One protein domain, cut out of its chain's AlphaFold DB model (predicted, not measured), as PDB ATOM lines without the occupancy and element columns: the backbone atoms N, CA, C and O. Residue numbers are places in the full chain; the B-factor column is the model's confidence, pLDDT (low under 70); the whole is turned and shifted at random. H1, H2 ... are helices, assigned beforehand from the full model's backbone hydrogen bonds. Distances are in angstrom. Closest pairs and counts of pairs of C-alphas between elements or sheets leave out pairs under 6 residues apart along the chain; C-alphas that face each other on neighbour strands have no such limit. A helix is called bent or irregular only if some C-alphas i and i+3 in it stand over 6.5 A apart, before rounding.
ATOM      1  N   MET A   1     234.575 254.986 161.195       38.41
ATOM      2  CA  MET A   1     233.861 254.725 159.918       38.41
ATOM      3  C   MET A   1     232.453 254.144 160.130       38.41
ATOM      4  O   MET A   1     231.520 254.666 159.541       38.41
ATOM      5  N   ARG A   2     232.258 253.141 161.010       36.16
ATOM      6  CA  ARG A   2     230.936 252.521 161.280       36.16
ATOM      7  C   ARG A   2     229.911 253.428 161.989       36.16
ATOM      8  O   ARG A   2     228.737 253.377 161.650       36.16
ATOM      9  N   GLU A   3     230.339 254.313 162.895       37.41
ATOM     10  CA  GLU A   3     229.434 255.285 163.543       37.41
ATOM     11  C   GLU A   3     228.841 256.312 162.566       37.41
ATOM     12  O   GLU A   3     227.679 256.691 162.686       37.41
ATOM     13  N   SER A   4     229.624 256.759 161.578       36.41
ATOM     14  CA  SER A   4     229.156 257.700 160.551       36.41
ATOM     15  C   SER A   4     228.112 257.070 159.628       36.41
ATOM     16  O   SER A   4     227.207 257.768 159.189       36.41
ATOM     17  N   LEU A   5     228.200 255.755 159.392       38.72
ATOM     18  CA  LEU A   5     227.191 254.974 158.670       38.72
ATOM     19  C   LEU A   5     225.906 254.822 159.492       38.72
ATOM     20  O   LEU A   5     224.841 255.131 158.981       38.72
ATOM     21  N   ALA A   6     225.983 254.443 160.773       44.06
ATOM     22  CA  ALA A   6     224.793 254.303 161.624       44.06
ATOM     23  C   ALA A   6     224.029 255.630 161.810       44.06
ATOM     24  O   ALA A   6     222.804 255.650 161.816       44.06
ATOM     25  N   ILE A   7     224.754 256.747 161.923       45.00
ATOM     26  CA  ILE A   7     224.164 258.089 162.048       45.00
ATOM     27  C   ILE A   7     223.690 258.629 160.689       45.00
ATOM     28  O   ILE A   7     222.719 259.375 160.649       45.00
ATOM     29  N   GLY A   8     224.344 258.253 159.585       47.53
ATOM     30  CA  GLY A   8     223.909 258.589 158.225       47.53
ATOM     31  C   GLY A   8     222.694 257.785 157.743       47.53
ATOM     32  O   GLY A   8     221.965 258.264 156.883       47.53
ATOM     33  N   LEU A   9     222.460 256.596 158.315       43.62
ATOM     34  CA  LEU A   9     221.329 255.711 158.003       43.62
ATOM     35  C   LEU A   9     220.053 256.028 158.807       43.62
ATOM     36  O   LEU A   9     218.970 255.627 158.396       43.62
ATOM     37  N   LEU A  10     220.148 256.783 159.910       47.66
ATOM     38  CA  LEU A  10     219.003 257.222 160.732       47.66
ATOM     39  C   LEU A  10     218.248 258.442 160.145       47.66
ATOM     40  O   LEU A  10     217.683 259.226 160.901       47.66
ATOM     41  N   ALA A  11     218.191 258.551 158.809       40.25
ATOM     42  CA  ALA A  11     217.360 259.497 158.050       40.25
ATOM     43  C   ALA A  11     217.807 260.998 158.105       40.25
ATOM     44  O   ALA A  11     218.750 261.339 158.827       40.25
ATOM     45  N   PRO A  12     217.222 261.895 157.265       41.47
ATOM     46  CA  PRO A  12     217.596 263.316 157.089       41.47
ATOM     47  C   PRO A  12     217.541 264.142 158.399       41.47
ATOM     48  O   PRO A  12     217.201 263.597 159.446       41.47
ATOM     49  N   PRO A  13     217.916 265.442 158.426       50.31
ATOM     50  CA  PRO A  13     218.031 266.186 159.684       50.31
ATOM     51  C   PRO A  13     216.725 266.171 160.487       50.31
ATOM     52  O   PRO A  13     215.667 266.463 159.939       50.31
ATOM     53  N   LEU A  14     216.828 265.845 161.783       45.75
ATOM     54  CA  LEU A  14     215.678 265.845 162.683       45.75
ATOM     55  C   LEU A  14     215.029 267.234 162.716       45.75
ATOM     56  O   LEU A  14     215.720 268.208 163.018       45.75
ATOM     57  N   THR A  15     213.731 267.338 162.446       46.75
ATOM     58  CA  THR A  15     212.960 268.584 162.575       46.75
ATOM     59  C   THR A  15     212.347 268.668 163.972       46.75
ATOM     60  O   THR A  15     211.601 267.793 164.405       46.75
ATOM     61  N   LEU A  16     212.660 269.735 164.712       47.59
ATOM     62  CA  LEU A  16     211.944 270.080 165.943       47.59
ATOM     63  C   LEU A  16     210.792 271.025 165.598       47.59
ATOM     64  O   LEU A  16     211.006 272.030 164.922       47.59
ATOM     65  N   GLN A  17     209.598 270.770 166.138       44.88
ATOM     66  CA  GLN A  17     208.616 271.841 166.295       44.88
ATOM     67  C   GLN A  17     209.211 272.879 167.254       44.88
ATOM     68  O   GLN A  17     209.519 272.564 168.406       44.88
ATOM     69  N   GLN A  18     209.425 274.101 166.763       36.94
ATOM     70  CA  GLN A  18     209.949 275.211 167.554       36.94
ATOM     71  C   GLN A  18     208.962 275.555 168.679       36.94
ATOM     72  O   GLN A  18     207.990 276.277 168.467       36.94
ATOM     73  N   SER A  19     209.213 275.077 169.898       37.34
ATOM     74  CA  SER A  19     208.684 275.735 171.088       37.34
ATOM     75  C   SER A  19     209.519 276.999 171.307       37.34
ATOM     76  O   SER A  19     210.732 276.949 171.503       37.34
ATOM     77  N   SER A  20     208.872 278.158 171.185       35.12
ATOM     78  CA  SER A  20     209.465 279.484 171.372       35.12
ATOM     79  C   SER A  20     210.426 279.523 172.568       35.12
ATOM     80  O   SER A  20     210.015 279.249 173.701       35.12
ATOM     81  N   ILE A  21     211.681 279.915 172.324       39.47
ATOM     82  CA  ILE A  21     212.694 280.203 173.346       39.47
ATOM     83  C   ILE A  21     212.252 281.464 174.104       39.47
ATOM     84  O   ILE A  21     212.719 282.574 173.868       39.47
ATOM     85  N   LEU A  22     211.305 281.304 175.023       37.69
ATOM     86  CA  LEU A  22     211.003 282.308 176.027       37.69
ATOM     87  C   LEU A  22     212.015 282.128 177.154       37.69
ATOM     88  O   LEU A  22     212.082 281.070 177.784       37.69
ATOM     89  N   ARG A  23     212.799 283.183 177.415       39.22
ATOM     90  CA  ARG A  23     213.619 283.350 178.623       39.22
ATOM     91  C   ARG A  23     212.717 283.240 179.856       39.22
ATOM     92  O   ARG A  23     212.255 284.239 180.396       39.22
ATOM     93  N   SER A  24     212.426 282.021 180.295       37.78
ATOM     94  CA  SER A  24     211.605 281.791 181.476       37.78
ATOM     95  C   SER A  24     212.500 281.893 182.712       37.78
ATOM     96  O   SER A  24     213.422 281.097 182.901       37.78
ATOM     97  N   SER A  25     212.200 282.855 183.581       40.22
ATOM     98  CA  SER A  25     212.780 283.075 184.914       40.22
ATOM     99  C   SER A  25     212.403 281.978 185.930       40.22
ATOM    100  O   SER A  25     212.245 282.232 187.126       40.22
ATOM    101  N   ARG A  26     212.226 280.727 185.484       56.00
ATOM    102  CA  ARG A  26     211.854 279.610 186.359       56.00
ATOM    103  C   ARG A  26     213.024 279.292 187.289       56.00
ATOM    104  O   ARG A  26     214.053 278.780 186.863       56.00
ATOM    105  N   LYS A  27     212.841 279.547 188.591       60.72
ATOM    106  CA  LYS A  27     213.840 279.296 189.651       60.72
ATOM    107  C   LYS A  27     214.293 277.824 189.770       60.72
ATOM    108  O   LYS A  27     215.312 277.576 190.403       60.72
ATOM    109  N   ASN A  28     213.600 276.880 189.123       80.62
ATOM    110  CA  ASN A  28     213.786 275.431 189.273       80.62
ATOM    111  C   ASN A  28     214.093 274.725 187.940       80.62
ATOM    112  O   ASN A  28     213.401 273.773 187.579       80.62
ATOM    113  N   VAL A  29     215.086 275.213 187.195       92.31
ATOM    114  CA  VAL A  29     215.592 274.542 185.985       92.31
ATOM    115  C   VAL A  29     217.077 274.212 186.114       92.31
ATOM    116  O   VAL A  29     217.783 274.835 186.913       92.31
ATOM    117  N   LEU A  30     217.561 273.251 185.323       93.44
ATOM    118  CA  LEU A  30     218.973 272.887 185.267       93.44
ATOM    119  C   LEU A  30     219.834 274.098 184.867       93.44
ATOM    120  O   LEU A  30     219.693 274.655 183.778       93.44
ATOM    121  N   LYS A  31     220.772 274.473 185.741       92.88
ATOM    122  CA  LYS A  31     221.731 275.558 185.506       92.88
ATOM    123  C   LYS A  31     223.084 274.985 185.103       92.88
ATOM    124  O   LYS A  31     223.939 274.724 185.944       92.88
ATOM    125  N   VAL A  32     223.273 274.799 183.804       93.38
ATOM    126  CA  VAL A  32     224.552 274.405 183.207       93.38
ATOM    127  C   VAL A  32     224.734 275.174 181.905       93.38
ATOM    128  O   VAL A  32     223.762 275.411 181.185       93.38
ATOM    129  N   PHE A 160     209.440 235.549 184.977       68.81
ATOM    130  CA  PHE A 160     209.697 236.167 183.685       68.81
ATOM    131  C   PHE A 160     210.327 237.570 183.839       68.81
ATOM    132  O   PHE A 160     209.729 238.421 184.508       68.81
ATOM    133  N   PRO A 161     211.494 237.863 183.226       80.94
ATOM    134  CA  PRO A 161     212.170 239.149 183.389       80.94
ATOM    135  C   PRO A 161     211.288 240.338 182.983       80.94
ATOM    136  O   PRO A 161     210.710 240.352 181.895       80.94
ATOM    137  N   LEU A 162     211.224 241.378 183.831       81.44
ATOM    138  CA  LEU A 162     210.396 242.561 183.547       81.44
ATOM    139  C   LEU A 162     210.795 243.250 182.237       81.44
ATOM    140  O   LEU A 162     209.932 243.782 181.556       81.44
ATOM    141  N   GLU A 163     212.076 243.216 181.873       86.94
ATOM    142  CA  GLU A 163     212.554 243.741 180.591       86.94
ATOM    143  C   GLU A 163     211.906 243.020 179.407       86.94
ATOM    144  O   GLU A 163     211.340 243.665 178.532       86.94
ATOM    145  N   THR A 164     211.913 241.685 179.415       88.81
ATOM    146  CA  THR A 164     211.274 240.867 178.377       88.81
ATOM    147  C   THR A 164     209.777 241.159 178.299       88.81
ATOM    148  O   THR A 164     209.245 241.319 177.204       88.81
ATOM    149  N   LYS A 165     209.105 241.291 179.452       91.31
ATOM    150  CA  LYS A 165     207.686 241.673 179.508       91.31
ATOM    151  C   LYS A 165     207.447 243.045 178.893       91.31
ATOM    152  O   LYS A 165     206.555 243.192 178.069       91.31
ATOM    153  N   LEU A 166     208.249 244.029 179.276       93.94
ATOM    154  CA  LEU A 166     208.117 245.388 178.779       93.94
ATOM    155  C   LEU A 166     208.360 245.467 177.267       93.94
ATOM    156  O   LEU A 166     207.658 246.201 176.586       93.94
ATOM    157  N   ILE A 167     209.317 244.702 176.734       95.50
ATOM    158  CA  ILE A 167     209.557 244.623 175.288       95.50
ATOM    159  C   ILE A 167     208.335 244.047 174.561       95.50
ATOM    160  O   ILE A 167     207.954 244.572 173.519       95.50
ATOM    161  N   LEU A 168     207.707 242.998 175.105       94.94
ATOM    162  CA  LEU A 168     206.466 242.452 174.548       94.94
ATOM    163  C   LEU A 168     205.331 243.484 174.571       94.94
ATOM    164  O   LEU A 168     204.701 243.706 173.543       94.94
ATOM    165  N   GLU A 169     205.145 244.191 175.688       96.25
ATOM    166  CA  GLU A 169     204.163 245.279 175.774       96.25
ATOM    167  C   GLU A 169     204.463 246.411 174.775       96.25
ATOM    168  O   GLU A 169     203.544 247.002 174.218       96.25
ATOM    169  N   CYS A 170     205.735 246.719 174.495       97.38
ATOM    170  CA  CYS A 170     206.088 247.715 173.481       97.38
ATOM    171  C   CYS A 170     205.637 247.316 172.066       97.38
ATOM    172  O   CYS A 170     205.269 248.214 171.306       97.38
ATOM    173  N   PHE A 171     205.645 246.020 171.720       96.50
ATOM    174  CA  PHE A 171     205.033 245.528 170.478       96.50
ATOM    175  C   PHE A 171     203.507 245.678 170.530       96.50
ATOM    176  O   PHE A 171     202.909 246.248 169.627       96.50
ATOM    177  N   GLU A 172     202.869 245.219 171.608       95.50
ATOM    178  CA  GLU A 172     201.402 245.228 171.745       95.50
ATOM    179  C   GLU A 172     200.795 246.640 171.708       95.50
ATOM    180  O   GLU A 172     199.717 246.843 171.157       95.50
ATOM    181  N   PHE A 173     201.489 247.627 172.278       96.31
ATOM    182  CA  PHE A 173     201.019 249.012 172.365       96.31
ATOM    183  C   PHE A 173     201.453 249.897 171.186       96.31
ATOM    184  O   PHE A 173     201.269 251.114 171.249       96.31
ATOM    185  N   GLY A 174     202.073 249.344 170.140       96.38
ATOM    186  CA  GLY A 174     202.498 250.144 168.988       96.38
ATOM    187  C   GLY A 174     203.673 251.091 169.280       96.38
ATOM    188  O   GLY A 174     203.867 252.100 168.594       96.38
ATOM    189  N   THR A 175     204.429 250.849 170.361       97.12
ATOM    190  CA  THR A 175     205.509 251.750 170.802       97.12
ATOM    191  C   THR A 175     206.698 251.684 169.852       97.12
ATOM    192  O   THR A 175     207.316 252.712 169.567       97.12
ATOM    193  N   PHE A 176     207.022 250.493 169.345       97.12
ATOM    194  CA  PHE A 176     208.124 250.324 168.403       97.12
ATOM    195  C   PHE A 176     207.778 250.819 167.001       97.12
ATOM    196  O   PHE A 176     208.635 251.409 166.353       97.12
ATOM    197  N   GLU A 177     206.531 250.675 166.572       96.00
ATOM    198  CA  GLU A 177     205.978 251.254 165.350       96.00
ATOM    199  C   GLU A 177     206.085 252.778 165.406       96.00
ATOM    200  O   GLU A 177     206.703 253.384 164.537       96.00
ATOM    201  N   SER A 178     205.612 253.388 166.499       96.06
ATOM    202  CA  SER A 178     205.716 254.838 166.715       96.06
ATOM    203  C   SER A 178     207.170 255.327 166.693       96.06
ATOM    204  O   SER A 178     207.476 256.381 166.127       96.06
ATOM    205  N   LEU A 179     208.085 254.565 167.307       95.88
ATOM    206  CA  LEU A 179     209.518 254.860 167.297       95.88
ATOM    207  C   LEU A 179     210.098 254.785 165.880       95.88
ATOM    208  O   LEU A 179     210.816 255.699 165.476       95.88
ATOM    209  N   ILE A 180     209.807 253.712 165.142       94.81
ATOM    210  CA  ILE A 180     210.286 253.516 163.772       94.81
ATOM    211  C   ILE A 180     209.744 254.621 162.869       94.81
ATOM    212  O   ILE A 180     210.536 255.266 162.192       94.81
ATOM    213  N   ASP A 181     208.447 254.913 162.910       94.25
ATOM    214  CA  ASP A 181     207.840 255.974 162.103       94.25
ATOM    215  C   ASP A 181     208.475 257.340 162.375       94.25
ATOM    216  O   ASP A 181     208.764 258.087 161.439       94.25
ATOM    217  N   SER A 182     208.761 257.644 163.644       92.12
ATOM    218  CA  SER A 182     209.465 258.875 164.018       92.12
ATOM    219  C   SER A 182     210.891 258.897 163.463       92.12
ATOM    220  O   SER A 182     211.332 259.918 162.946       92.12
ATOM    221  N   LEU A 183     211.609 257.768 163.498       89.81
ATOM    222  CA  LEU A 183     212.934 257.651 162.882       89.81
ATOM    223  C   LEU A 183     212.888 257.872 161.365       89.81
ATOM    224  O   LEU A 183     213.747 258.573 160.842       89.81
ATOM    225  N   LYS A 184     211.882 257.334 160.663       88.75
ATOM    226  CA  LYS A 184     211.720 257.522 159.207       88.75
ATOM    227  C   LYS A 184     211.458 258.976 158.830       88.75
ATOM    228  O   LYS A 184     211.976 259.455 157.826       88.75
ATOM    229  N   LYS A 185     210.644 259.663 159.633       88.69
ATOM    230  CA  LYS A 185     210.273 261.074 159.439       88.69
ATOM    231  C   LYS A 185     211.321 262.049 159.953       88.69
ATOM    232  O   LYS A 185     211.156 263.252 159.788       88.69
ATOM    233  N   SER A 186     212.372 261.544 160.591       86.19
ATOM    234  CA  SER A 186     213.334 262.368 161.302       86.19
ATOM    235  C   SER A 186     212.662 263.262 162.358       86.19
ATOM    236  O   SER A 186     212.918 264.457 162.460       86.19
ATOM    237  N   GLU A 187     211.803 262.686 163.189       89.19
ATOM    238  CA  GLU A 187     211.087 263.394 164.247       89.19
ATOM    239  C   GLU A 187     211.509 262.899 165.633       89.19
ATOM    240  O   GLU A 187     211.835 261.728 165.850       89.19
ATOM    241  N   VAL A 188     211.495 263.810 166.607       90.06
ATOM    242  CA  VAL A 188     211.727 263.452 168.008       90.06
ATOM    243  C   VAL A 188     210.445 262.872 168.594       90.06
ATOM    244  O   VAL A 188     209.476 263.596 168.811       90.06
ATOM    245  N   CYS A 189     210.466 261.582 168.927       92.56
ATOM    246  CA  CYS A 189     209.404 260.956 169.710       92.56
ATOM    247  C   CYS A 189     209.686 261.084 171.213       92.56
ATOM    248  O   CYS A 189     210.842 261.035 171.640       92.56
ATOM    249  N   PHE A 190     208.645 261.220 172.036       95.69
ATOM    250  CA  PHE A 190     208.795 261.351 173.484       95.69
ATOM    251  C   PHE A 190     208.126 260.202 174.238       95.69
ATOM    252  O   PHE A 190     206.907 260.045 174.207       95.69
ATOM    253  N   PHE A 191     208.930 259.446 174.989       97.12
ATOM    254  CA  PHE A 191     208.468 258.332 175.817       97.12
ATOM    255  C   PHE A 191     208.806 258.578 177.297       97.12
ATOM    256  O   PHE A 191     209.741 257.976 177.834       97.12
ATOM    257  N   PRO A 192     208.077 259.464 178.001       96.56
ATOM    258  CA  PRO A 192     208.436 259.924 179.347       96.56
ATOM    259  C   PRO A 192     208.600 258.798 180.380       96.56
ATOM    260  O   PRO A 192     209.355 258.940 181.339       96.56
ATOM    261  N   GLN A 193     207.918 257.666 180.201       95.44
ATOM    262  CA  GLN A 193     208.059 256.491 181.061       95.44
ATOM    263  C   GLN A 193     209.453 255.844 180.995       95.44
ATOM    264  O   GLN A 193     209.861 255.200 181.960       95.44
ATOM    265  N   PHE A 194     210.194 256.036 179.900       95.69
ATOM    266  CA  PHE A 194     211.553 255.530 179.694       95.69
ATOM    267  C   PHE A 194     212.592 256.603 180.033       95.69
ATOM    268  O   PHE A 194     213.510 256.866 179.265       95.69
ATOM    269  N   PHE A 195     212.453 257.259 181.186       93.94
ATOM    270  CA  PHE A 195     213.326 258.368 181.596       93.94
ATOM    271  C   PHE A 195     214.750 257.942 182.018       93.94
ATOM    272  O   PHE A 195     215.611 258.798 182.182       93.94
ATOM    273  N   THR A 196     215.010 256.642 182.201       89.38
ATOM    274  CA  THR A 196     216.320 256.055 182.565       89.38
ATOM    275  C   THR A 196     216.332 254.557 182.258       89.38
ATOM    276  O   THR A 196     215.282 253.918 182.293       89.38
ATOM    277  N   MET A 197     217.529 253.999 182.045       84.50
ATOM    278  CA  MET A 197     217.768 252.561 181.844       84.50
ATOM    279  C   MET A 197     218.139 251.792 183.123       84.50
ATOM    280  O   MET A 197     218.225 250.569 183.096       84.50
ATOM    281  N   ASN A 198     218.318 252.465 184.265       80.69
ATOM    282  CA  ASN A 198     218.677 251.805 185.535       80.69
ATOM    283  C   ASN A 198     217.551 250.905 186.086       80.69
ATOM    284  O   ASN A 198     217.773 250.117 187.002       80.69
ATOM    285  N   PHE A 199     216.330 251.060 185.572       84.56
ATOM    286  CA  PHE A 199     215.145 250.295 185.941       84.56
ATOM    287  C   PHE A 199     214.064 250.455 184.860       84.56
ATOM    288  O   PHE A 199     214.094 251.403 184.073       84.56
ATOM    289  N   TYR A 200     213.058 249.585 184.879       88.25
ATOM    290  CA  TYR A 200     211.976 249.581 183.893       88.25
ATOM    291  C   TYR A 200     210.637 250.012 184.509       88.25
ATOM    292  O   TYR A 200     210.376 249.706 185.680       88.25
ATOM    293  N   PRO A 201     209.763 250.721 183.767       93.12
ATOM    294  CA  PRO A 201     208.387 250.908 184.209       93.12
ATOM    295  C   PRO A 201     207.682 249.545 184.336       93.12
ATOM    296  O   PRO A 201     208.012 248.600 183.627       93.12
ATOM    297  N   CYS A 202     206.709 249.425 185.249       93.00
ATOM    298  CA  CYS A 202     205.950 248.174 185.400       93.00
ATOM    299  C   CYS A 202     205.089 247.838 184.178       93.00
ATOM    300  O   CYS A 202     204.765 246.668 184.005       93.00
ATOM    301  N   HIS A 203     204.723 248.866 183.406       94.19
ATOM    302  CA  HIS A 203     203.984 248.784 182.153       94.19
ATOM    303  C   HIS A 203     204.415 249.905 181.207       94.19
ATOM    304  O   HIS A 203     204.799 250.984 181.682       94.19
ATOM    305  N   VAL A 204     204.291 249.697 179.898       94.56
ATOM    306  CA  VAL A 204     204.602 250.716 178.876       94.56
ATOM    307  C   VAL A 204     203.788 252.009 179.041       94.56
ATOM    308  O   VAL A 204     204.271 253.104 178.750       94.56
ATOM    309  N   ASP A 205     202.582 251.932 179.600       94.31
ATOM    310  CA  ASP A 205     201.689 253.072 179.800       94.31
ATOM    311  C   ASP A 205     201.682 253.629 181.240       94.31
ATOM    312  O   ASP A 205     200.906 254.542 181.543       94.31
ATOM    313  N   CYS A 206     202.575 253.145 182.116       96.56
ATOM    314  CA  CYS A 206     202.580 253.443 183.551       96.56
ATOM    315  C   CYS A 206     202.502 254.952 183.859       96.56
ATOM    316  O   CYS A 206     203.492 255.688 183.773       96.56
ATOM    317  N   ARG A 207     201.331 255.411 184.329       97.12
ATOM    318  CA  ARG A 207     201.056 256.836 184.607       97.12
ATOM    319  C   ARG A 207     202.043 257.468 185.591       97.12
ATOM    320  O   ARG A 207     202.448 258.611 185.408       97.12
ATOM    321  N   ARG A 208     202.465 256.723 186.621       96.75
ATOM    322  CA  ARG A 208     203.419 257.222 187.629       96.75
ATOM    323  C   ARG A 208     204.815 257.427 187.036       96.75
ATOM    324  O   ARG A 208     205.451 258.430 187.337       96.75
ATOM    325  N   ALA A 209     205.270 256.511 186.179       96.50
ATOM    326  CA  ALA A 209     206.543 256.657 185.477       96.50
ATOM    327  C   ALA A 209     206.495 257.834 184.488       96.50
ATOM    328  O   ALA A 209     207.401 258.665 184.494       96.50
ATOM    329  N   LYS A 210     205.396 257.975 183.730       97.44
ATOM    330  CA  LYS A 210     205.166 259.135 182.849       97.44
ATOM    331  C   LYS A 210     205.222 260.458 183.620       97.44
ATOM    332  O   LYS A 210     205.913 261.379 183.201       97.44
ATOM    333  N   GLY A 211     204.560 260.536 184.777       97.50
ATOM    334  CA  GLY A 211     204.578 261.728 185.633       97.50
ATOM    335  C   GLY A 211     205.985 262.139 186.086       97.50
ATOM    336  O   GLY A 211     206.297 263.328 186.120       97.50
ATOM    337  N   ILE A 212     206.859 261.169 186.376       96.62
ATOM    338  CA  ILE A 212     208.273 261.440 186.678       96.62
ATOM    339  C   ILE A 212     209.006 261.966 185.441       96.62
ATOM    340  O   ILE A 212     209.724 262.959 185.554       96.62
ATOM    341  N   GLY A 213     208.797 261.348 184.275       96.94
ATOM    342  CA  GLY A 213     209.369 261.807 183.008       96.94
ATOM    343  C   GLY A 213     209.030 263.266 182.709       96.94
ATOM    344  O   GLY A 213     209.933 264.072 182.510       96.94
ATOM    345  N   PHE A 214     207.751 263.646 182.789       97.62
ATOM    346  CA  PHE A 214     207.318 265.039 182.598       97.62
ATOM    347  C   PHE A 214     207.910 266.000 183.638       97.62
ATOM    348  O   PHE A 214     208.284 267.129 183.319       97.62
ATOM    349  N   LYS A 215     208.026 265.566 184.901       96.56
ATOM    350  CA  LYS A 215     208.678 266.374 185.943       96.56
ATOM    351  C   LYS A 215     210.143 266.649 185.589       96.56
ATOM    352  O   LYS A 215     210.607 267.772 185.787       96.56
ATOM    353  N   LEU A 216     210.860 265.643 185.087       96.25
ATOM    354  CA  LEU A 216     212.265 265.764 184.704       96.25
ATOM    355  C   LEU A 216     212.446 266.629 183.452       96.25
ATOM    356  O   LEU A 216     213.300 267.509 183.454       96.25
ATOM    357  N   GLU A 217     211.606 266.441 182.436       96.75
ATOM    358  CA  GLU A 217     211.559 267.288 181.239       96.75
ATOM    359  C   GLU A 217     211.421 268.771 181.615       96.75
ATOM    360  O   GLU A 217     212.264 269.594 181.255       96.75
ATOM    361  N   LYS A 218     210.424 269.099 182.449       96.06
ATOM    362  CA  LYS A 218     210.186 270.468 182.928       96.06
ATOM    363  C   LYS A 218     211.380 271.041 183.696       96.06
ATOM    364  O   LYS A 218     211.635 272.242 183.612       96.06
ATOM    365  N   PHE A 219     212.081 270.210 184.468       96.69
ATOM    366  CA  PHE A 219     213.278 270.620 185.202       96.69
ATOM    367  C   PHE A 219     214.470 270.871 184.267       96.69
ATOM    368  O   PHE A 219     215.267 271.771 184.514       96.69
ATOM    369  N   LEU A 220     214.602 270.111 183.182       96.00
ATOM    370  CA  LEU A 220     215.700 270.281 182.227       96.00
ATOM    371  C   LEU A 220     215.579 271.568 181.401       96.00
ATOM    372  O   LEU A 220     216.600 272.089 180.951       96.00
ATOM    373  N   GLY A 221     214.375 272.136 181.274       93.56
ATOM    374  CA  GLY A 221     214.156 273.467 180.701       93.56
ATOM    375  C   GLY A 221     214.705 273.564 179.279       93.56
ATOM    376  O   GLY A 221     214.255 272.849 178.395       93.56
ATOM    377  N   ASN A 222     215.736 274.389 179.068       90.38
ATOM    378  CA  ASN A 222     216.382 274.557 177.756       90.38
ATOM    379  C   ASN A 222     216.955 273.251 177.164       90.38
ATOM    380  O   ASN A 222     217.291 273.209 175.985       90.38
ATOM    381  N   TYR A 223     217.087 272.197 177.974       94.62
ATOM    382  CA  TYR A 223     217.578 270.885 177.561       94.62
ATOM    383  C   TYR A 223     216.458 269.833 177.435       94.62
ATOM    384  O   TYR A 223     216.752 268.641 177.357       94.62
ATOM    385  N   GLU A 224     215.179 270.232 177.394       94.50
ATOM    386  CA  GLU A 224     214.039 269.305 177.275       94.50
ATOM    387  C   GLU A 224     214.128 268.404 176.034       94.50
ATOM    388  O   GLU A 224     213.912 267.197 176.126       94.50
ATOM    389  N   ASN A 225     214.562 268.934 174.888       93.56
ATOM    390  CA  ASN A 225     214.712 268.138 173.666       93.56
ATOM    391  C   ASN A 225     215.823 267.088 173.789       93.56
ATOM    392  O   ASN A 225     215.679 265.977 173.283       93.56
ATOM    393  N   ALA A 226     216.895 267.393 174.526       95.88
ATOM    394  CA  ALA A 226     217.941 266.421 174.843       95.88
ATOM    395  C   ALA A 226     217.370 265.238 175.640       95.88
ATOM    396  O   ALA A 226     217.728 264.084 175.413       95.88
ATOM    397  N   PHE A 227     216.446 265.533 176.556       97.25
ATOM    398  CA  PHE A 227     215.757 264.527 177.347       97.25
ATOM    399  C   PHE A 227     214.768 263.701 176.533       97.25
ATOM    400  O   PHE A 227     214.781 262.478 176.640       97.25
ATOM    401  N   ARG A 228     213.957 264.332 175.677       97.06
ATOM    402  CA  ARG A 228     213.058 263.609 174.764       97.06
ATOM    403  C   ARG A 228     213.840 262.628 173.898       97.06
ATOM    404  O   ARG A 228     213.535 261.436 173.910       97.06
ATOM    405  N   LEU A 229     214.927 263.100 173.285       96.38
ATOM    406  CA  LEU A 229     215.876 262.265 172.550       96.38
ATOM    407  C   LEU A 229     216.424 261.124 173.410       96.38
ATOM    408  O   LEU A 229     216.451 259.982 172.965       96.38
ATOM    409  N   ARG A 230     216.810 261.387 174.663       96.62
ATOM    410  CA  ARG A 230     217.250 260.330 175.584       96.62
ATOM    411  C   ARG A 230     216.167 259.274 175.815       96.62
ATOM    412  O   ARG A 230     216.481 258.089 175.779       96.62
ATOM    413  N   THR A 231     214.905 259.658 176.006       97.38
ATOM    414  CA  THR A 231     213.815 258.677 176.172       97.38
ATOM    415  C   THR A 231     213.549 257.860 174.906       97.38
ATOM    416  O   THR A 231     213.314 256.656 174.988       97.38
ATOM    417  N   MET A 232     213.666 258.487 173.733       96.31
ATOM    418  CA  MET A 232     213.604 257.824 172.431       96.31
ATOM    419  C   MET A 232     214.740 256.814 172.262       96.31
ATOM    420  O   MET A 232     214.508 255.677 171.861       96.31
ATOM    421  N   LEU A 233     215.961 257.189 172.645       96.00
ATOM    422  CA  LEU A 233     217.123 256.302 172.630       96.00
ATOM    423  C   LEU A 233     216.986 255.149 173.633       96.00
ATOM    424  O   LEU A 233     217.505 254.063 173.381       96.00
ATOM    425  N   ASN A 234     216.317 255.353 174.771       96.06
ATOM    426  CA  ASN A 234     216.022 254.282 175.728       96.06
ATOM    427  C   ASN A 234     215.017 253.277 175.125       96.06
ATOM    428  O   ASN A 234     215.212 252.069 175.238       96.06
ATOM    429  N   ALA A 235     213.995 253.749 174.400       96.25
ATOM    430  CA  ALA A 235     213.094 252.873 173.642       96.25
ATOM    431  C   ALA A 235     213.825 252.134 172.503       96.25
ATOM    432  O   ALA A 235     213.620 250.937 172.306       96.25
ATOM    433  N   LEU A 236     214.742 252.810 171.803       95.56
ATOM    434  CA  LEU A 236     215.585 252.198 170.771       95.56
ATOM    435  C   LEU A 236     216.505 251.112 171.336       95.56
ATOM    436  O   LEU A 236     216.741 250.103 170.674       95.56
ATOM    437  N   TYR A 237     216.991 251.276 172.567       94.06
ATOM    438  CA  TYR A 237     217.724 250.218 173.255       94.06
ATOM    439  C   TYR A 237     216.852 248.975 173.462       94.06
ATOM    440  O   TYR A 237     217.292 247.872 173.147       94.06
ATOM    441  N   LEU A 238     215.607 249.137 173.923       94.69
ATOM    442  CA  LEU A 238     214.674 248.014 174.074       94.69
ATOM    443  C   LEU A 238     214.391 247.332 172.728       94.69
ATOM    444  O   LEU A 238     214.393 246.104 172.652       94.69
ATOM    445  N   LEU A 239     214.239 248.109 171.650       95.38
ATOM    446  CA  LEU A 239     214.075 247.573 170.297       95.38
ATOM    447  C   LEU A 239     215.323 246.810 169.822       95.38
ATOM    448  O   LEU A 239     215.209 245.743 169.224       95.38
ATOM    449  N   ARG A 240     216.528 247.307 170.134       93.12
ATOM    450  CA  ARG A 240     217.797 246.599 169.888       93.12
ATOM    451  C   ARG A 240     217.848 245.273 170.649       93.12
ATOM    452  O   ARG A 240     218.291 244.277 170.080       93.12
ATOM    453  N   VAL A 241     217.426 245.236 171.914       91.69
ATOM    454  CA  VAL A 241     217.356 243.988 172.697       91.69
ATOM    455  C   VAL A 241     216.361 243.018 172.057       91.69
ATOM    456  O   VAL A 241     216.684 241.842 171.874       91.69
ATOM    457  N   ALA A 242     215.200 243.513 171.620       94.00
ATOM    458  CA  ALA A 242     214.226 242.725 170.874       94.00
ATOM    459  C   ALA A 242     214.825 242.159 169.575       94.00
ATOM    460  O   ALA A 242     214.661 240.976 169.290       94.00
ATOM    461  N   TYR A 243     215.593 242.955 168.826       93.19
ATOM    462  CA  TYR A 243     216.304 242.488 167.634       93.19
ATOM    463  C   TYR A 243     217.309 241.385 167.967       93.19
ATOM    464  O   TYR A 243     217.290 240.332 167.345       93.19
ATOM    465  N   LYS A 244     218.141 241.557 169.001       90.62
ATOM    466  CA  LYS A 244     219.073 240.496 169.420       90.62
ATOM    467  C   LYS A 244     218.343 239.204 169.799       90.62
ATOM    468  O   LYS A 244     218.863 238.122 169.550       90.62
ATOM    469  N   SER A 245     217.128 239.295 170.340       91.44
ATOM    470  CA  SER A 245     216.339 238.116 170.703       91.44
ATOM    471  C   SER A 245     215.972 237.217 169.510       91.44
ATOM    472  O   SER A 245     215.747 236.024 169.710       91.44
ATOM    473  N   THR A 246     215.964 237.732 168.269       91.88
ATOM    474  CA  THR A 246     215.588 236.945 167.077       91.88
ATOM    475  C   THR A 246     216.540 235.784 166.800       91.88
ATOM    476  O   THR A 246     216.166 234.846 166.099       91.88
ATOM    477  N   PHE A 247     217.761 235.845 167.340       88.06
ATOM    478  CA  PHE A 247     218.787 234.808 167.212       88.06
ATOM    479  C   PHE A 247     218.670 233.697 168.268       88.06
ATOM    480  O   PHE A 247     219.460 232.758 168.256       88.06
ATOM    481  N   TYR A 248     217.692 233.786 169.171       88.56
ATOM    482  CA  TYR A 248     217.467 232.826 170.252       88.56
ATOM    483  C   TYR A 248     216.082 232.174 170.136       88.56
ATOM    484  O   TYR A 248     215.298 232.494 169.240       88.56
ATOM    485  N   SER A 249     215.756 231.239 171.028       84.62
ATOM    486  CA  SER A 249     214.423 230.631 171.144       84.62
ATOM    487  C   SER A 249     213.536 231.388 172.150       84.62
ATOM    488  O   SER A 249     214.006 232.241 172.899       84.62
ATOM    489  N   GLY A 250     212.228 231.105 172.150       85.31
ATOM    490  CA  GLY A 250     211.268 231.658 173.117       85.31
ATOM    491  C   GLY A 250     210.218 232.602 172.520       85.31
ATOM    492  O   GLY A 250     210.255 232.947 171.337       85.31
ATOM    493  N   SER A 251     209.259 233.010 173.357       85.31
ATOM    494  CA  SER A 251     208.118 233.846 172.954       85.31
ATOM    495  C   SER A 251     208.556 235.199 172.394       85.31
ATOM    496  O   SER A 251     208.127 235.570 171.305       85.31
ATOM    497  N   LEU A 252     209.481 235.884 173.077       89.94
ATOM    498  CA  LEU A 252     210.032 237.157 172.612       89.94
ATOM    499  C   LEU A 252     210.673 237.028 171.220       89.94
ATOM    500  O   LEU A 252     210.402 237.849 170.351       89.94
ATOM    501  N   SER A 253     211.456 235.971 170.985       92.12
ATOM    502  CA  SER A 253     212.080 235.712 169.680       92.12
ATOM    503  C   SER A 253     211.050 235.543 168.562       92.12
ATOM    504  O   SER A 253     211.258 236.034 167.452       92.12
ATOM    505  N   LYS A 254     209.933 234.852 168.831       93.19
ATOM    506  CA  LYS A 254     208.855 234.663 167.851       93.19
ATOM    507  C   LYS A 254     208.199 236.000 167.493       93.19
ATOM    508  O   LYS A 254     208.105 236.315 166.311       93.19
ATOM    509  N   THR A 255     207.806 236.784 168.498       94.81
ATOM    510  CA  THR A 255     207.196 238.108 168.294       94.81
ATOM    511  C   THR A 255     208.147 239.049 167.557       94.81
ATOM    512  O   THR A 255     207.764 239.659 166.563       94.81
ATOM    513  N   ALA A 256     209.413 239.109 167.980       95.19
ATOM    514  CA  ALA A 256     210.419 239.950 167.344       95.19
ATOM    515  C   ALA A 256     210.665 239.551 165.879       95.19
ATOM    516  O   ALA A 256     210.759 240.424 165.020       95.19
ATOM    517  N   ARG A 257     210.737 238.249 165.561       95.12
ATOM    518  CA  ARG A 257     210.916 237.782 164.175       95.12
ATOM    519  C   ARG A 257     209.761 238.191 163.271       95.12
ATOM    520  O   ARG A 257     210.021 238.643 162.160       95.12
ATOM    521  N   GLU A 258     208.523 238.057 163.741       95.50
ATOM    522  CA  GLU A 258     207.357 238.487 162.966       95.50
ATOM    523  C   GLU A 258     207.396 239.993 162.708       95.50
ATOM    524  O   GLU A 258     207.290 240.421 161.561       95.50
ATOM    525  N   PHE A 259     207.654 240.781 163.752       96.12
ATOM    526  CA  PHE A 259     207.762 242.229 163.638       96.12
ATOM    527  C   PHE A 259     208.846 242.653 162.640       96.12
ATOM    528  O   PHE A 259     208.571 243.417 161.717       96.12
ATOM    529  N   PHE A 260     210.076 242.141 162.778       95.19
ATOM    530  CA  PHE A 260     211.201 242.546 161.928       95.19
ATOM    531  C   PHE A 260     211.113 242.026 160.492       95.19
ATOM    532  O   PHE A 260     211.701 242.641 159.607       95.19
ATOM    533  N   ARG A 261     210.359 240.949 160.233       94.38
ATOM    534  CA  ARG A 261     210.072 240.478 158.867       94.38
ATOM    535  C   ARG A 261     209.286 241.511 158.055       94.38
ATOM    536  O   ARG A 261     209.429 241.557 156.839       94.38
ATOM    537  N   GLN A 262     208.477 242.322 158.730       93.56
ATOM    538  CA  GLN A 262     207.646 243.360 158.119       93.56
ATOM    539  C   GLN A 262     208.375 244.708 157.994       93.56
ATOM    540  O   GLN A 262     207.842 245.640 157.397       93.56
ATOM    541  N   GLN A 263     209.585 244.834 158.550       93.38
ATOM    542  CA  GLN A 263     210.341 246.085 158.522       93.38
ATOM    543  C   GLN A 263     211.205 246.211 157.270       93.38
ATOM    544  O   GLN A 263     211.731 245.239 156.729       93.38
ATOM    545  N   GLU A 264     211.409 247.455 156.844       90.38
ATOM    546  CA  GLU A 264     212.283 247.778 155.720       90.38
ATOM    547  C   GLU A 264     213.746 247.419 156.022       90.38
ATOM    548  O   GLU A 264     214.230 247.554 157.151       90.38
ATOM    549  N   LYS A 265     214.486 247.002 154.987       90.00
ATOM    550  CA  LYS A 265     215.859 246.489 155.116       90.00
ATOM    551  C   LYS A 265     216.793 247.459 155.851       90.00
ATOM    552  O   LYS A 265     217.555 247.025 156.714       90.00
ATOM    553  N   TYR A 266     216.706 248.759 155.561       88.75
ATOM    554  CA  TYR A 266     217.583 249.753 156.191       88.75
ATOM    555  C   TYR A 266     217.321 249.910 157.697       88.75
ATOM    556  O   TYR A 266     218.256 250.199 158.440       88.75
ATOM    557  N   ILE A 267     216.090 249.682 158.181       89.62
ATOM    558  CA  ILE A 267     215.776 249.708 159.621       89.62
ATOM    559  C   ILE A 267     216.513 248.567 160.322       89.62
ATOM    560  O   ILE A 267     217.173 248.772 161.343       89.62
ATOM    561  N   VAL A 268     216.457 247.369 159.739       90.81
ATOM    562  CA  VAL A 268     217.143 246.183 160.266       90.81
ATOM    563  C   VAL A 268     218.664 246.368 160.242       90.81
ATOM    564  O   VAL A 268     219.343 246.053 161.221       90.81
ATOM    565  N   GLU A 269     219.216 246.916 159.157       89.69
ATOM    566  CA  GLU A 269     220.648 247.230 159.047       89.69
ATOM    567  C   GLU A 269     221.091 248.284 160.070       89.69
ATOM    568  O   GLU A 269     222.145 248.142 160.692       89.69
ATOM    569  N   THR A 270     220.257 249.296 160.310       86.81
ATOM    570  CA  THR A 270     220.502 250.331 161.318       86.81
ATOM    571  C   THR A 270     220.536 249.741 162.725       86.81
ATOM    572  O   THR A 270     221.478 249.988 163.479       86.81
ATOM    573  N   LEU A 271     219.559 248.900 163.080       88.31
ATOM    574  CA  LEU A 271     219.538 248.216 164.375       88.31
ATOM    575  C   LEU A 271     220.753 247.310 164.556       88.31
ATOM    576  O   LEU A 271     221.347 247.309 165.633       88.31
ATOM    577  N   ARG A 272     221.171 246.596 163.504       87.50
ATOM    578  CA  ARG A 272     222.402 245.798 163.513       87.50
ATOM    579  C   ARG A 272     223.641 246.665 163.740       87.50
ATOM    580  O   ARG A 272     224.503 246.280 164.519       87.50
ATOM    581  N   ALA A 273     223.732 247.834 163.110       87.25
ATOM    582  CA  ALA A 273     224.863 248.739 163.303       87.25
ATOM    583  C   ALA A 273     224.925 249.282 164.742       87.25
ATOM    584  O   ALA A 273     225.989 249.285 165.357       87.25
ATOM    585  N   ILE A 274     223.781 249.679 165.306       85.75
ATOM    586  CA  ILE A 274     223.673 250.165 166.692       85.75
ATOM    587  C   ILE A 274     223.879 249.021 167.699       85.75
ATOM    588  O   ILE A 274     224.314 249.249 168.830       85.75
ATOM    589  N   ALA A 275     223.607 247.774 167.299       83.69
ATOM    590  CA  ALA A 275     223.742 246.597 168.148       83.69
ATOM    591  C   ALA A 275     225.172 246.328 168.641       83.69
ATOM    592  O   ALA A 275     225.323 245.632 169.652       83.69
ATOM    593  N   GLU A 276     226.167 246.922 167.986       83.62
ATOM    594  CA  GLU A 276     227.595 246.779 168.277       83.62
ATOM    595  C   GLU A 276     228.200 248.010 168.972       83.62
ATOM    596  O   GLU A 276     229.366 247.992 169.353       83.62
ATOM    597  N   LEU A 277     227.425 249.086 169.151       87.50
ATOM    598  CA  LEU A 277     227.914 250.323 169.758       87.50
ATOM    599  C   LEU A 277     227.764 250.314 171.284       87.50
ATOM    600  O   LEU A 277     226.815 249.738 171.845       87.50
ATOM    601  N   ASP A 278     228.676 251.029 171.948       91.00
ATOM    602  CA  ASP A 278     228.501 251.418 173.341       91.00
ATOM    603  C   ASP A 278     227.306 252.368 173.452       91.00
ATOM    604  O   ASP A 278     227.231 253.405 172.794       91.00
ATOM    605  N   TYR A 279     226.334 251.987 174.276       90.19
ATOM    606  CA  TYR A 279     225.055 252.680 174.323       90.19
ATOM    607  C   TYR A 279     225.167 254.114 174.858       90.19
ATOM    608  O   TYR A 279     224.453 255.009 174.397       90.19
ATOM    609  N   GLU A 280     226.042 254.340 175.836       91.19
ATOM    610  CA  GLU A 280     226.203 255.646 176.471       91.19
ATOM    611  C   GLU A 280     226.961 256.609 175.559       91.19
ATOM    612  O   GLU A 280     226.521 257.742 175.368       91.19
ATOM    613  N   GLU A 281     228.041 256.141 174.934       93.12
ATOM    614  CA  GLU A 281     228.798 256.898 173.939       93.12
ATOM    615  C   GLU A 281     227.928 257.243 172.728       93.12
ATOM    616  O   GLU A 281     227.832 258.415 172.351       93.12
ATOM    617  N   PHE A 282     227.207 256.256 172.183       93.44
ATOM    618  CA  PHE A 282     226.246 256.474 171.106       93.44
ATOM    619  C   PHE A 282     225.203 257.525 171.494       93.44
ATOM    620  O   PHE A 282     224.977 258.473 170.742       93.44
ATOM    621  N   SER A 283     224.610 257.413 172.687       94.19
ATOM    622  CA  SER A 283     223.595 258.360 173.162       94.19
ATOM    623  C   SER A 283     224.146 259.779 173.301       94.19
ATOM    624  O   SER A 283     223.518 260.734 172.842       94.19
ATOM    625  N   ASN A 284     225.331 259.926 173.897       95.19
ATOM    626  CA  ASN A 284     226.007 261.212 174.039       95.19
ATOM    627  C   ASN A 284     226.294 261.850 172.674       95.19
ATOM    628  O   ASN A 284     225.969 263.019 172.455       95.19
ATOM    629  N   ASN A 285     226.858 261.077 171.743       94.50
ATOM    630  CA  ASN A 285     227.183 261.537 170.398       94.50
ATOM    631  C   ASN A 285     225.924 261.913 169.604       94.50
ATOM    632  O   ASN A 285     225.907 262.958 168.948       94.50
ATOM    633  N   PHE A 286     224.866 261.105 169.694       93.56
ATOM    634  CA  PHE A 286     223.599 261.353 169.014       93.56
ATOM    635  C   PHE A 286     222.946 262.649 169.507       93.56
ATOM    636  O   PHE A 286     222.677 263.546 168.707       93.56
ATOM    637  N   ILE A 287     222.769 262.795 170.826       94.88
ATOM    638  CA  ILE A 287     222.164 263.990 171.430       94.88
ATOM    639  C   ILE A 287     222.997 265.234 171.101       94.88
ATOM    640  O   ILE A 287     222.444 266.243 170.671       94.88
ATOM    641  N   ARG A 288     224.329 265.168 171.239       94.12
ATOM    642  CA  ARG A 288     225.224 266.295 170.931       94.12
ATOM    643  C   ARG A 288     225.068 266.760 169.483       94.12
ATOM    644  O   ARG A 288     224.928 267.956 169.240       94.12
ATOM    645  N   ARG A 289     225.087 265.830 168.522       91.06
ATOM    646  CA  ARG A 289     224.960 266.150 167.090       91.06
ATOM    647  C   ARG A 289     223.582 266.704 166.750       91.06
ATOM    648  O   ARG A 289     223.510 267.661 165.986       91.06
ATOM    649  N   ALA A 290     222.520 266.135 167.320       88.94
ATOM    650  CA  ALA A 290     221.167 266.653 167.150       88.94
ATOM    651  C   ALA A 290     221.077 268.098 167.664       88.94
ATOM    652  O   ALA A 290     220.680 268.986 166.920       88.94
ATOM    653  N   LEU A 291     221.561 268.367 168.883       85.94
ATOM    654  CA  LEU A 291     221.529 269.704 169.481       85.94
ATOM    655  C   LEU A 291     222.355 270.753 168.729       85.94
ATOM    656  O   LEU A 291     221.892 271.878 168.574       85.94
ATOM    657  N   LEU A 292     223.549 270.406 168.239       83.12
ATOM    658  CA  LEU A 292     224.388 271.340 167.476       83.12
ATOM    659  C   LEU A 292     223.760 271.750 166.141       83.12
ATOM    660  O   LEU A 292     223.976 272.870 165.687       83.12
ATOM    661  N   LYS A 293     222.985 270.859 165.514       70.38
ATOM    662  CA  LYS A 293     222.248 271.189 164.290       70.38
ATOM    663  C   LYS A 293     221.119 272.190 164.545       70.38
ATOM    664  O   LYS A 293     220.833 272.964 163.651       70.38
ATOM    665  N   PHE A 294     220.536 272.217 165.746       61.88
ATOM    666  CA  PHE A 294     219.476 273.171 166.109       61.88
ATOM    667  C   PHE A 294     219.982 274.568 166.490       61.88
ATOM    668  O   PHE A 294     219.178 275.470 166.698       61.88
ATOM    669  N   GLN A 295     221.295 274.738 166.647       57.38
ATOM    670  CA  GLN A 295     221.915 276.027 166.975       57.38
ATOM    671  C   GLN A 295     222.435 276.782 165.747       57.38
ATOM    672  O   GLN A 295     222.906 277.907 165.900       57.38
ATOM    673  N   ARG A 296     222.401 276.151 164.569       45.69
ATOM    674  CA  ARG A 296     222.723 276.762 163.277       45.69
ATOM    675  C   ARG A 296     221.434 277.144 162.571       45.69
ATOM    676  O   ARG A 296     221.459 278.196 161.907       45.69
TER     677      ARG A 296
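This is residues 1 to 32 and 160 to 296 of the 296 residues of the protein "DUF483 domain-containing protein" of Archaeoglobus fulgidus (UniProt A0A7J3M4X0). A long helical arm, H4b, runs through the middle; H2, H3, H6 and H7 pack round it at crossed angles, and H5 packs on one end. At its other end H4a makes a V with it, while H1 packs on H6, away from H4b. The printed part has 169 residues with seven named helices, H1 to H7 in chain order, and no named strand: all helix. It is compact, with a radius of gyration of the C-alphas of 16.5 A and spans of 54 by 39 by 24 A.

By its hydrogen bonds H4, residues 207 to 245, was assigned as one helix, but it is bent: C-alphas 219 and 222 are 9.0 A apart. Find C-alpha 207 at (201.056, 256.836, 184.607), where arm H4a runs 18.4 A to residue 219. Arm H4b runs 37.1 A from residue 222 to C-alpha 245 at (216.339, 238.116, 170.703); it is irregular, with C-alphas 222 and 225 7.8 A apart. The other helices are H1 at residues 2 to 9, H2 at 162 to 172, H3 at 175 to 184, H5 at 251 to 261, H6 at 265 to 274 and H7 at 279 to 293, the last 21.2 A from first to last C-alpha.

H4 is the hub, touching five other helices. H4b touches H7 at a steep tilt of 41 degrees, closest at C-alphas 226 and 287, 5.9 A. It touches H5 about perpendicular, at C-alphas 245 and 253, 5.0 A. H1 touches H6 at C-alphas 6 and 273, 5.8 A. Every O i to N i+4 pair is within hydrogen-bond range but in H4b, 19 of 20.

Residues 33 to 159 are not printed; C-alphas 32 and 160 are 41.0 A apart. The H3 to H4 link is long. Residues 1 to 27, 160 and 294 to 296 are under pLDDT 70.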